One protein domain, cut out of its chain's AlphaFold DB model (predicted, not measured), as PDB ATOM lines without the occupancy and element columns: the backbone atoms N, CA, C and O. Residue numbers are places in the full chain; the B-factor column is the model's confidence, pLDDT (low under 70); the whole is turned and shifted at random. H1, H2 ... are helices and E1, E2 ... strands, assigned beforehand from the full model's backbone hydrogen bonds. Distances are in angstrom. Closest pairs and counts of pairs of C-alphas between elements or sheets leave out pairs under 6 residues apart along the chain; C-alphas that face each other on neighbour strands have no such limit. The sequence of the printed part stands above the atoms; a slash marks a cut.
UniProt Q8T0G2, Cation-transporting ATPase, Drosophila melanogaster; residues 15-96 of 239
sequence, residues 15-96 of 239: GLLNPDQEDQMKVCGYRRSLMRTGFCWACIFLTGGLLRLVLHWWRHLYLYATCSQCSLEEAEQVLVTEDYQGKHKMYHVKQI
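AT A GLANCE: This is residues 15 to 96 of the 239 residues of the protein "Cation-transporting ATPase" of Drosophila melanogaster (UniProt Q8T0G2). What shape do these atoms make? A strongly twisted sheet of five strands makes one end of a flat shape, and three helices set as a triangle make the other, with H3 next to the sheet and H1 and H2 reaching away from it. The chain leaves the sheet after E2, passes through H1, H2 and H3, and comes back into it as E3. What is it built of? The printed part has 82 residues with five named strands and three named helices, a mixed class of helices and strands: along the chain E1 and E2 come first, then H1, H2 and H3, then E3, E4 and E5; the sheet is branched, and its neighbour pairs are E1 and E2, E2 and E3, E2 and E4, and E4 and E5, each antiparallel. The whole is loose, with a radius of gyration of the C-alphas of 14.6 A and spans of 47 by 29 by 16 A.

HOW THE PARTS SIT: Which strands are neighbours? E1, residues 15 to 17, and E3, residues 67 to 70, lie on one side of E2, residues 25 to 32, and E4, residues 77 to 84, on the other side. N 17 and O 25, 2.8 A, N 31 and O 68, 2.9 A, and N 28 and O 79, 2.9 A, are within hydrogen-bond range. E4 forms a hairpin with E5, residues 88 to 95, with N 80 and O 92 at 2.9 A, and E1 and E2 form another hairpin. Which helices are on the sheet? H3, residues 59 to 66, is on it, its closest C-alphas to E5 being those of His 60 and Val 93, 6.6 A; H1, residues 34 to 46, only grazes it with residues 34 to 37, and H2, residues 50 to 57, is not on it. How do the helices meet? H1 and H3 touch, closest at the C-alphas of Thr 37 and Thr 66, 4.5 A, and are only just about perpendicular at 70.1 degrees. H1, with residues 43 to 44 alone, touches H2 only at the corner, closest at the C-alphas of Ile 44 and Leu 51, 5.3 A; H2 and H3 only just touch, with 3 pairs of C-alphas within 8 A, only at the corner, closest at the C-alphas of Leu 55 and Tyr 62, 5.2 A. In H1, H2 and H3 every O i to N i+4 pair is within hydrogen-bond range.

IN THESE COORDINATES: Where do the strands run? E1 begins at C-alpha 15 (318.622, 325.471, 236.600), and E5 ends at C-alpha 95 (309.097, 313.003, 238.441). E2, E4 and E5 are 22.5, 22.7 and 23.2 A long from first to last C-alpha; E1 is 6.7 A and E3 9.1 A. And the helices? H1 is 18.2 A long from C-alpha 34 (300.246, 318.634, 252.027); H2 is 11.4 A and H3 10.7 A.

THE WHOLE: How large is it? The two C-alphas farthest apart, those of Asp 20 and Gly 48, are 47.0 A apart. Is anything missing or unsure? The printed part has no cut, no link is long, and no printed residue has a pLDDT under 70; the mean of the printed part is 90.0.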
ATOM      1  N   GLY A  15     317.448 325.917 237.325       88.81
ATOM      2  CA  GLY A  15     318.622 325.471 236.600       88.81
ATOM      3  C   GLY A  15     318.386 325.547 235.102       88.81
ATOM      4  O   GLY A  15     317.269 325.751 234.626       88.81
ATOM      5  N   LEU A  16     319.464 325.357 234.357       91.50
ATOM      6  CA  LEU A  16     319.446 325.318 232.906       91.50
ATOM      7  C   LEU A  16     320.021 323.980 232.438       91.50
ATOM      8  O   LEU A  16     321.094 323.581 232.900       91.50
ATOM      9  N   LEU A  17     319.287 323.308 231.560       90.75
ATOM     10  CA  LEU A  17     319.677 322.089 230.862       90.75
ATOM     11  C   LEU A  17     320.216 322.474 229.483       90.75
ATOM     12  O   LEU A  17     319.668 323.383 228.858       90.75
ATOM     13  N   ASN A  18     321.262 321.772 229.041       88.50
ATOM     14  CA  ASN A  18     321.898 321.923 227.726       88.50
ATOM     15  C   ASN A  18     322.246 323.394 227.411       88.50
ATOM     16  O   ASN A  18     321.680 323.992 226.498       88.50
ATOM     17  N   PRO A  19     323.105 324.029 228.237       85.19
ATOM     18  CA  PRO A  19     323.519 325.408 227.998       85.19
ATOM     19  C   PRO A  19     324.207 325.529 226.636       85.19
ATOM     20  O   PRO A  19     324.966 324.642 226.255       85.19
ATOM     21  N   ASP A  20     323.940 326.634 225.937       84.06
ATOM     22  CA  ASP A  20     324.584 326.998 224.668       84.06
ATOM     23  C   ASP A  20     324.335 326.010 223.510       84.06
ATOM     24  O   ASP A  20     325.049 326.012 222.508       84.06
ATOM     25  N   GLN A  21     323.299 325.174 223.632       84.00
ATOM     26  CA  GLN A  21     322.825 324.256 222.595       84.00
ATOM     27  C   GLN A  21     321.422 324.660 222.117       84.00
ATOM     28  O   GLN A  21     320.682 325.350 222.820       84.00
ATOM     29  N   GLU A  22     321.031 324.220 220.919       82.75
ATOM     30  CA  GLU A  22     319.711 324.529 220.338       82.75
ATOM     31  C   GLU A  22     318.542 323.975 221.172       82.75
ATOM     32  O   GLU A  22     317.435 324.509 221.146       82.75
ATOM     33  N   ASP A  23     318.790 322.922 221.950       84.25
ATOM     34  CA  ASP A  23     317.840 322.265 222.841       84.25
ATOM     35  C   ASP A  23     317.932 322.770 224.294       84.25
ATOM     36  O   ASP A  23     317.644 322.035 225.241       84.25
ATOM     37  N   GLN A  24     318.316 324.032 224.490       89.75
ATOM     38  CA  GLN A  24     318.384 324.665 225.803       89.75
ATOM     39  C   GLN A  24     317.009 324.694 226.498       89.75
ATOM     40  O   GLN A  24     316.010 325.182 225.967       89.75
ATOM     41  N   MET A  25     316.961 324.227 227.750       92.69
ATOM     42  CA  MET A  25     315.722 324.163 228.537       92.69
ATOM     43  C   MET A  25     315.929 324.686 229.958       92.69
ATOM     44  O   MET A  25     316.975 324.490 230.572       92.69
ATOM     45  N   LYS A  26     314.904 325.319 230.534       93.25
ATOM     46  CA  LYS A  26     314.904 325.747 231.943       93.25
ATOM     47  C   LYS A  26     314.294 324.653 232.810       93.25
ATOM     48  O   LYS A  26     313.271 324.085 232.447       93.25
ATOM     49  N   VAL A  27     314.884 324.370 233.967       94.31
ATOM     50  CA  VAL A  27     314.373 323.380 234.922       94.31
ATOM     51  C   VAL A  27     314.124 324.023 236.280       94.31
ATOM     52  O   VAL A  27     314.987 324.713 236.811       94.31
ATOM     53  N   CYS A  28     312.948 323.788 236.853       93.44
ATOM     54  CA  CYS A  28     312.569 324.294 238.173       93.44
ATOM     55  C   CYS A  28     312.180 323.137 239.097       93.44
ATOM     56  O   CYS A  28     311.442 322.240 238.683       93.44
ATOM     57  N   GLY A  29     312.656 323.177 240.343       93.25
ATOM     58  CA  GLY A  29     312.369 322.170 241.364       93.25
ATOM     59  C   GLY A  29     311.068 322.434 242.119       93.25
ATOM     60  O   GLY A  29     310.777 323.568 242.500       93.25
ATOM     61  N   TYR A  30     310.289 321.380 242.355       92.88
ATOM     62  CA  TYR A  30     309.049 321.417 243.125       92.88
ATOM     63  C   TYR A  30     308.983 320.264 244.127       92.88
ATOM     64  O   TYR A  30     309.360 319.128 243.831       92.88
ATOM     65  N   ARG A  31     308.441 320.558 245.308       93.38
ATOM     66  CA  ARG A  31     308.155 319.585 246.366       93.38
ATOM     67  C   ARG A  31     306.675 319.617 246.703       93.38
ATOM     68  O   ARG A  31     306.075 320.694 246.763       93.38
ATOM     69  N   ARG A  32     306.071 318.448 246.919       90.62
ATOM     70  CA  ARG A  32     304.648 318.376 247.246       90.62
ATOM     71  C   ARG A  32     304.389 318.974 248.626       90.62
ATOM     72  O   ARG A  32     305.063 318.639 249.595       90.62
ATOM     73  N   SER A  33     303.382 319.842 248.720       91.94
ATOM     74  CA  SER A  33     302.952 320.423 249.992       91.94
ATOM     75  C   SER A  33     301.585 319.865 250.370       91.94
ATOM     76  O   SER A  33     300.621 319.997 249.612       91.94
ATOM     77  N   LEU A  34     301.492 319.240 251.546       91.12
ATOM     78  CA  LEU A  34     300.246 318.634 252.027       91.12
ATOM     79  C   LEU A  34     299.156 319.682 252.260       91.12
ATOM     80  O   LEU A  34     298.014 319.448 251.882       91.12
ATOM     81  N   MET A  35     299.507 320.856 252.791       92.81
ATOM     82  CA  MET A  35     298.536 321.930 253.031       92.81
ATOM     83  C   MET A  35     297.965 322.481 251.723       92.81
ATOM     84  O   MET A  35     296.751 322.575 251.574       92.81
ATOM     85  N   ARG A  36     298.828 322.778 250.739       92.44
ATOM     86  CA  ARG A  36     298.393 323.242 249.410       92.44
ATOM     87  C   ARG A  36     297.566 322.187 248.686       92.44
ATOM     88  O   ARG A  36     296.533 322.497 248.104       92.44
ATOM     89  N   THR A  37     297.992 320.929 248.779       91.25
ATOM     90  CA  THR A  37     297.238 319.793 248.246       91.25
ATOM     91  C   THR A  37     295.856 319.710 248.900       91.25
ATOM     92  O   THR A  37     294.869 319.619 248.181       91.25
ATOM     93  N   GLY A  38     295.765 319.793 250.230       93.12
ATOM     94  CA  GLY A  38     294.499 319.761 250.967       93.12
ATOM     95  C   GLY A  38     293.562 320.906 250.586       93.12
ATOM     96  O   GLY A  38     292.396 320.663 250.289       93.12
ATOM     97  N   PHE A  39     294.082 322.132 250.495       94.06
ATOM     98  CA  PHE A  39     293.312 323.290 250.033       94.06
ATOM     99  C   PHE A  39     292.812 323.114 248.592       94.06
ATOM    100  O   PHE A  39     291.637 323.326 248.312       94.06
ATOM    101  N   CYS A  40     293.676 322.649 247.684       92.50
ATOM    102  CA  CYS A  40     293.304 322.359 246.300       92.50
ATOM    103  C   CYS A  40     292.167 321.324 246.230       92.50
ATOM    104  O   CYS A  40     291.196 321.524 245.501       92.50
ATOM    105  N   TRP A  41     292.232 320.261 247.040       93.38
ATOM    106  CA  TRP A  41     291.147 319.284 247.147       93.38
ATOM    107  C   TRP A  41     289.861 319.884 247.715       93.38
ATOM    108  O   TRP A  41     288.796 319.625 247.163       93.38
ATOM    109  N   ALA A  42     289.936 320.726 248.747       94.31
ATOM    110  CA  ALA A  42     288.765 321.421 249.282       94.31
ATOM    111  C   ALA A  42     288.077 322.289 248.211       94.31
ATOM    112  O   ALA A  42     286.861 322.213 248.044       94.31
ATOM    113  N   CYS A  43     288.845 323.040 247.412       93.12
ATOM    114  CA  CYS A  43     288.308 323.808 246.285       93.12
ATOM    115  C   CYS A  43     287.713 322.912 245.185       93.12
ATOM    116  O   CYS A  43     286.698 323.263 244.582       93.12
ATOM    117  N   ILE A  44     288.310 321.745 244.918       93.62
ATOM    118  CA  ILE A  44     287.761 320.764 243.969       93.62
ATOM    119  C   ILE A  44     286.389 320.268 244.440       93.62
ATOM    120  O   ILE A  44     285.462 320.224 243.633       93.62
ATOM    121  N   PHE A  45     286.238 319.943 245.726       94.19
ATOM    122  CA  PHE A  45     284.948 319.534 246.284       94.19
ATOM    123  C   PHE A  45     283.918 320.668 246.235       94.19
ATOM    124  O   PHE A  45     282.792 320.442 245.802       94.19
ATOM    125  N   LEU A  46     284.311 321.896 246.591       92.88
ATOM    126  CA  LEU A  46     283.417 323.060 246.581       92.88
ATOM    127  C   LEU A  46     282.902 323.407 245.173       92.88
ATOM    128  O   LEU A  46     281.774 323.856 245.015       92.88
ATOM    129  N   THR A  47     283.718 323.178 244.144       92.12
ATOM    130  CA  THR A  47     283.357 323.428 242.737       92.12
ATOM    131  C   THR A  47     282.638 322.249 242.073       92.12
ATOM    132  O   THR A  47     282.487 322.239 240.851       92.12
ATOM    133  N   GLY A  48     282.244 321.223 242.838       88.75
ATOM    134  CA  GLY A  48     281.597 320.025 242.298       88.75
ATOM    135  C   GLY A  48     282.467 319.261 241.290       88.75
ATOM    136  O   GLY A  48     281.945 318.588 240.409       88.75
ATOM    137  N   GLY A  49     283.796 319.394 241.368       87.88
ATOM    138  CA  GLY A  49     284.734 318.746 240.449       87.88
ATOM    139  C   GLY A  49     285.097 319.544 239.191       87.88
ATOM    140  O   GLY A  49     286.041 319.153 238.502       87.88
ATOM    141  N   LEU A  50     284.462 320.691 238.913       87.31
ATOM    142  CA  LEU A  50     284.797 321.531 237.747       87.31
ATOM    143  C   LEU A  50     286.264 321.982 237.759       87.31
ATOM    144  O   LEU A  50     286.956 321.908 236.742       87.31
ATOM    145  N   LEU A  51     286.782 322.365 238.931       89.69
ATOM    146  CA  LEU A  51     288.185 322.756 239.068       89.69
ATOM    147  C   LEU A  51     289.140 321.604 238.717       89.69
ATOM    148  O   LEU A  51     290.213 321.834 238.160       89.69
ATOM    149  N   ARG A  52     288.756 320.349 238.988       90.62
ATOM    150  CA  ARG A  52     289.587 319.183 238.659       90.62
ATOM    151  C   ARG A  52     289.729 318.996 237.150       90.62
ATOM    152  O   ARG A  52     290.816 318.628 236.712       90.62
ATOM    153  N   LEU A  53     288.678 319.275 236.377       89.31
ATOM    154  CA  LEU A  53     288.702 319.222 234.911       89.31
ATOM    155  C   LEU A  53     289.636 320.291 234.334       89.31
ATOM    156  O   LEU A  53     290.520 319.981 233.537       89.31
ATOM    157  N   VAL A  54     289.529 321.526 234.829       89.25
ATOM    158  CA  VAL A  54     290.412 322.632 234.426       89.25
ATOM    159  C   VAL A  54     291.882 322.306 234.709       89.25
ATOM    160  O   VAL A  54     292.753 322.470 233.852       89.25
ATOM    161  N   LEU A  55     292.167 321.781 235.900       89.88
ATOM    162  CA  LEU A  55     293.520 321.380 236.291       89.88
ATOM    163  C   LEU A  55     294.026 320.148 235.524       89.88
ATOM    164  O   LEU A  55     295.238 319.981 235.377       89.88
ATOM    165  N   HIS A  56     293.128 319.297 235.021       87.25
ATOM    166  CA  HIS A  56     293.483 318.174 234.157       87.25
ATOM    167  C   HIS A  56     293.994 318.655 232.791       87.25
ATOM    168  O   HIS A  56     295.012 318.148 232.318       87.25
ATOM    169  N   TRP A  57     293.363 319.671 232.192       88.38
ATOM    170  CA  TRP A  57     293.839 320.261 230.933       88.38
ATOM    171  C   TRP A  57     295.191 320.957 231.093       88.38
ATOM    172  O   TRP A  57     296.072 320.824 230.242       88.38
ATOM    173  N   TRP A  58     295.405 321.634 232.222       89.00
ATOM    174  CA  TRP A  58     296.661 322.320 232.514       89.00
ATOM    175  C   TRP A  58     297.427 321.678 233.668       89.00
ATOM    176  O   TRP A  58     297.515 322.202 234.779       89.00
ATOM    177  N   ARG A  59     298.108 320.570 233.363       86.69
ATOM    178  CA  ARG A  59     298.929 319.817 234.329       86.69
ATOM    179  C   ARG A  59     299.977 320.663 235.077       86.69
ATOM    180  O   ARG A  59     300.311 320.351 236.216       86.69
ATOM    181  N   HIS A  60     300.512 321.720 234.464       87.38
ATOM    182  CA  HIS A  60     301.474 322.613 235.125       87.38
ATOM    183  C   HIS A  60     300.803 323.548 236.150       87.38
ATOM    184  O   HIS A  60     301.405 323.842 237.177       87.38
ATOM    185  N   LEU A  61     299.541 323.946 235.941       87.69
ATOM    186  CA  LEU A  61     298.770 324.681 236.952       87.69
ATOM    187  C   LEU A  61     298.455 323.787 238.149       87.69
ATOM    188  O   LEU A  61     298.571 324.223 239.291       87.69
ATOM    189  N   TYR A  62     298.142 322.510 237.902       90.25
ATOM    190  CA  TYR A  62     297.982 321.529 238.975       90.25
ATOM    191  C   TYR A  62     299.247 321.404 239.836       90.25
ATOM    192  O   TYR A  62     299.159 321.349 241.065       90.25
ATOM    193  N   LEU A  63     300.428 321.417 239.208       89.69
ATOM    194  CA  LEU A  63     301.705 321.449 239.918       89.69
ATOM    195  C   LEU A  63     301.821 322.703 240.799       89.69
ATOM    196  O   LEU A  63     302.123 322.579 241.981       89.69
ATOM    197  N   TYR A  64     301.535 323.895 240.266       89.56
ATOM    198  CA  TYR A  64     301.590 325.140 241.046       89.56
ATOM    199  C   TYR A  64     300.604 325.160 242.220       89.56
ATOM    200  O   TYR A  64     300.936 325.659 243.295       89.56
ATOM    201  N   ALA A  65     299.415 324.583 242.035       88.44
ATOM    202  CA  ALA A  65     298.385 324.509 243.064       88.44
ATOM    203  C   ALA A  65     298.725 323.517 244.189       88.44
ATOM    204  O   ALA A  65     298.326 323.734 245.327       88.44
ATOM    205  N   THR A  66     299.441 322.425 243.898       90.44
ATOM    206  CA  THR A  66     299.696 321.338 244.869       90.44
ATOM    207  C   THR A  66     301.105 321.336 245.460       90.44
ATOM    208  O   THR A  66     301.317 320.812 246.561       90.44
ATOM    209  N   CYS A  67     302.069 321.941 244.774       91.00
ATOM    210  CA  CYS A  67     303.474 321.929 245.156       91.00
ATOM    211  C   CYS A  67     303.975 323.327 245.544       91.00
ATOM    212  O   CYS A  67     303.406 324.359 245.186       91.00
ATOM    213  N   SER A  68     305.065 323.354 246.302       89.75
ATOM    214  CA  SER A  68     305.871 324.547 246.566       89.75
ATOM    215  C   SER A  68     307.180 324.457 245.791       89.75
ATOM    216  O   SER A  68     307.751 323.371 245.669       89.75
ATOM    217  N   GLN A  69     307.659 325.589 245.278       90.94
ATOM    218  CA  GLN A  69     308.971 325.656 244.642       90.94
ATOM    219  C   GLN A  69     310.062 325.362 245.678       90.94
ATOM    220  O   GLN A  69     309.984 325.830 246.815       90.94
ATOM    221  N   CYS A  70     311.060 324.574 245.294       90.44
ATOM    222  CA  CYS A  70     312.178 324.201 246.154       90.44
ATOM    223  C   CYS A  70     313.487 324.129 245.359       90.44
ATOM    224  O   CYS A  70     313.502 324.260 244.131       90.44
ATOM    225  N   SER A  71     314.593 323.926 246.075       91.00
ATOM    226  CA  SER A  71     315.895 323.689 245.460       91.00
ATOM    227  C   SER A  71     315.850 322.440 244.578       91.00
ATOM    228  O   SER A  71     315.163 321.458 244.881       91.00
ATOM    229  N   LEU A  72     316.600 322.453 243.475       89.94
ATOM    230  CA  LEU A  72     316.663 321.297 242.574       89.94
ATOM    231  C   LEU A  72     317.186 320.033 243.277       89.94
ATOM    232  O   LEU A  72     316.764 318.925 242.945       89.94
ATOM    233  N   GLU A  73     318.041 320.198 244.286       89.00
ATOM    234  CA  GLU A  73     318.605 319.118 245.102       89.00
ATOM    235  C   GLU A  73     317.558 318.382 245.953       89.00
ATOM    236  O   GLU A  73     317.700 317.192 246.211       89.00
ATOM    237  N   GLU A  74     316.480 319.058 246.357       89.50
ATOM    238  CA  GLU A  74     315.432 318.488 247.221       89.50
ATOM    239  C   GLU A  74     314.119 318.237 246.464       89.50
ATOM    240  O   GLU A  74     313.160 317.704 247.017       89.50
ATOM    241  N   ALA A  75     314.061 318.610 245.186       91.50
ATOM    242  CA  ALA A  75     312.863 318.529 244.361       91.50
ATOM    243  C   ALA A  75     312.361 317.095 244.162       91.50
ATOM    244  O   ALA A  75     313.095 316.237 243.695       91.50
ATOM    245  N   GLU A  76     311.094 316.827 244.445       91.75
ATOM    246  CA  GLU A  76     310.463 315.541 244.104       91.75
ATOM    247  C   GLU A  76     310.018 315.534 242.635       91.75
ATOM    248  O   GLU A  76     310.042 314.511 241.947       91.75
ATOM    249  N   GLN A  77     309.643 316.713 242.137       93.12
ATOM    250  CA  GLN A  77     309.170 316.954 240.783       93.12
ATOM    251  C   GLN A  77     309.964 318.078 240.143       93.12
ATOM    252  O   GLN A  77     310.341 319.044 240.802       93.12
ATOM    253  N   VAL A  78     310.168 317.979 238.835       94.12
ATOM    254  CA  VAL A  78     310.766 319.049 238.040       94.12
ATOM    255  C   VAL A  78     309.810 319.512 236.960       94.12
ATOM    256  O   VAL A  78     309.145 318.716 236.293       94.12
ATOM    257  N   LEU A  79     309.758 320.827 236.788       95.00
ATOM    258  CA  LEU A  79     309.116 321.471 235.659       95.00
ATOM    259  C   LEU A  79     310.202 321.859 234.662       95.00
ATOM    260  O   LEU A  79     310.997 322.757 234.933       95.00
ATOM    261  N   VAL A  80     310.221 321.188 233.518       94.06
ATOM    262  CA  VAL A  80     311.070 321.556 232.386       94.06
ATOM    263  C   VAL A  80     310.274 322.498 231.492       94.06
ATOM    264  O   VAL A  80     309.159 322.175 231.085       94.06
ATOM    265  N   THR A  81     310.824 323.677 231.239       92.50
ATOM    266  CA  THR A  81     310.222 324.716 230.408       92.50
ATOM    267  C   THR A  81     311.102 324.951 229.195       92.50
ATOM    268  O   THR A  81     312.291 325.244 229.332       92.50
ATOM    269  N   GLU A  82     310.501 324.840 228.023       90.56
ATOM    270  CA  GLU A  82     311.156 325.076 226.741       90.56
ATOM    271  C   GLU A  82     310.658 326.392 226.172       90.56
ATOM    272  O   GLU A  82     309.455 326.659 226.209       90.56
ATOM    273  N   ASP A  83     311.579 327.207 225.674       87.06
ATOM    274  CA  ASP A  83     311.272 328.520 225.124       87.06
ATOM    275  C   ASP A  83     311.616 328.530 223.632       87.06
ATOM    276  O   ASP A  83     312.783 328.568 223.248       87.06
ATOM    277  N   TYR A  84     310.593 328.461 222.782       81.69
ATOM    278  CA  TYR A  84     310.760 328.489 221.334       81.69
ATOM    279  C   TYR A  84     310.764 329.942 220.862       81.69
ATOM    280  O   TYR A  84     309.707 330.534 220.620       81.69
ATOM    281  N   GLN A  85     311.969 330.514 220.751       78.00
ATOM    282  CA  GLN A  85     312.217 331.870 220.241       78.00
ATOM    283  C   GLN A  85     311.342 332.956 220.906       78.00
ATOM    284  O   GLN A  85     310.925 333.910 220.250       78.00
ATOM    285  N   GLY A  86     310.987 332.799 222.188       75.75
ATOM    286  CA  GLY A  86     310.141 333.746 222.920       75.75
ATOM    287  C   GLY A  86     308.654 333.725 222.549       75.75
ATOM    288  O   GLY A  86     307.868 334.421 223.190       75.75
ATOM    289  N   LYS A  87     308.239 332.942 221.542       80.19
ATOM    290  CA  LYS A  87     306.855 332.917 221.033       80.19
ATOM    291  C   LYS A  87     305.996 331.865 221.719       80.19
ATOM    292  O   LYS A  87     304.826 332.108 221.997       80.19
ATOM    293  N   HIS A  88     306.574 330.699 222.003       82.62
ATOM    294  CA  HIS A  88     305.845 329.579 222.589       82.62
ATOM    295  C   HIS A  88     306.629 328.952 223.734       82.62
ATOM    296  O   HIS A  88     307.797 328.600 223.584       82.62
ATOM    297  N   LYS A  89     305.948 328.772 224.871       88.12
ATOM    298  CA  LYS A  89     306.484 328.063 226.032       88.12
ATOM    299  C   LYS A  89     305.813 326.710 226.164       88.12
ATOM    300  O   LYS A  89     304.589 326.635 226.269       88.12
ATOM    301  N   MET A  90     306.613 325.651 226.184       88.50
ATOM    302  CA  MET A  90     306.137 324.298 226.464       88.50
ATOM    303  C   MET A  90     306.558 323.876 227.867       88.50
ATOM    304  O   MET A  90     307.676 324.146 228.299       88.50
ATOM    305  N   TYR A  91     305.650 323.210 228.582       92.00
ATOM    306  CA  TYR A  91     305.839 322.815 229.974       92.00
ATOM    307  C   TYR A  91     305.772 321.295 230.129       92.00
ATOM    308  O   TYR A  91     304.749 320.660 229.854       92.00
ATOM    309  N   HIS A  92     306.834 320.704 230.667       92.44
ATOM    310  CA  HIS A  92     306.934 319.277 230.933       92.44
ATOM    311  C   HIS A  92     307.162 319.027 232.423       92.44
ATOM    312  O   HIS A  92     308.255 319.200 232.949       92.44
ATOM    313  N   VAL A  93     306.115 318.563 233.103       93.38
ATOM    314  CA  VAL A  93     306.216 318.061 234.478       93.38
ATOM    315  C   VAL A  93     306.764 316.633 234.443       93.38
ATOM    316  O   VAL A  93     306.188 315.772 233.761       93.38
ATOM    317  N   LYS A  94     307.865 316.390 235.158       94.56
ATOM    318  CA  LYS A  94     308.527 315.086 235.292       94.56
ATOM    319  C   LYS A  94     308.813 314.778 236.762       94.56
ATOM    320  O   LYS A  94     309.071 315.676 237.555       94.56
ATOM    321  N   GLN A  95     308.744 313.498 237.110       92.69
ATOM    322  CA  GLN A  95     309.097 313.003 238.441       92.69
ATOM    323  C   GLN A  95     310.596 312.715 238.497       92.69
ATOM    324  O   GLN A  95     311.148 312.190 237.525       92.69
ATOM    325  N   ILE A  96     311.231 313.025 239.625       92.50
ATOM    326  CA  ILE A  96     312.610 312.613 239.887       92.50
ATOM    327  C   ILE A  96     312.596 311.196 240.462       92.50
ATOM    328  O   ILE A  96     311.911 310.905 241.439       92.50
TER     329      ILE A  96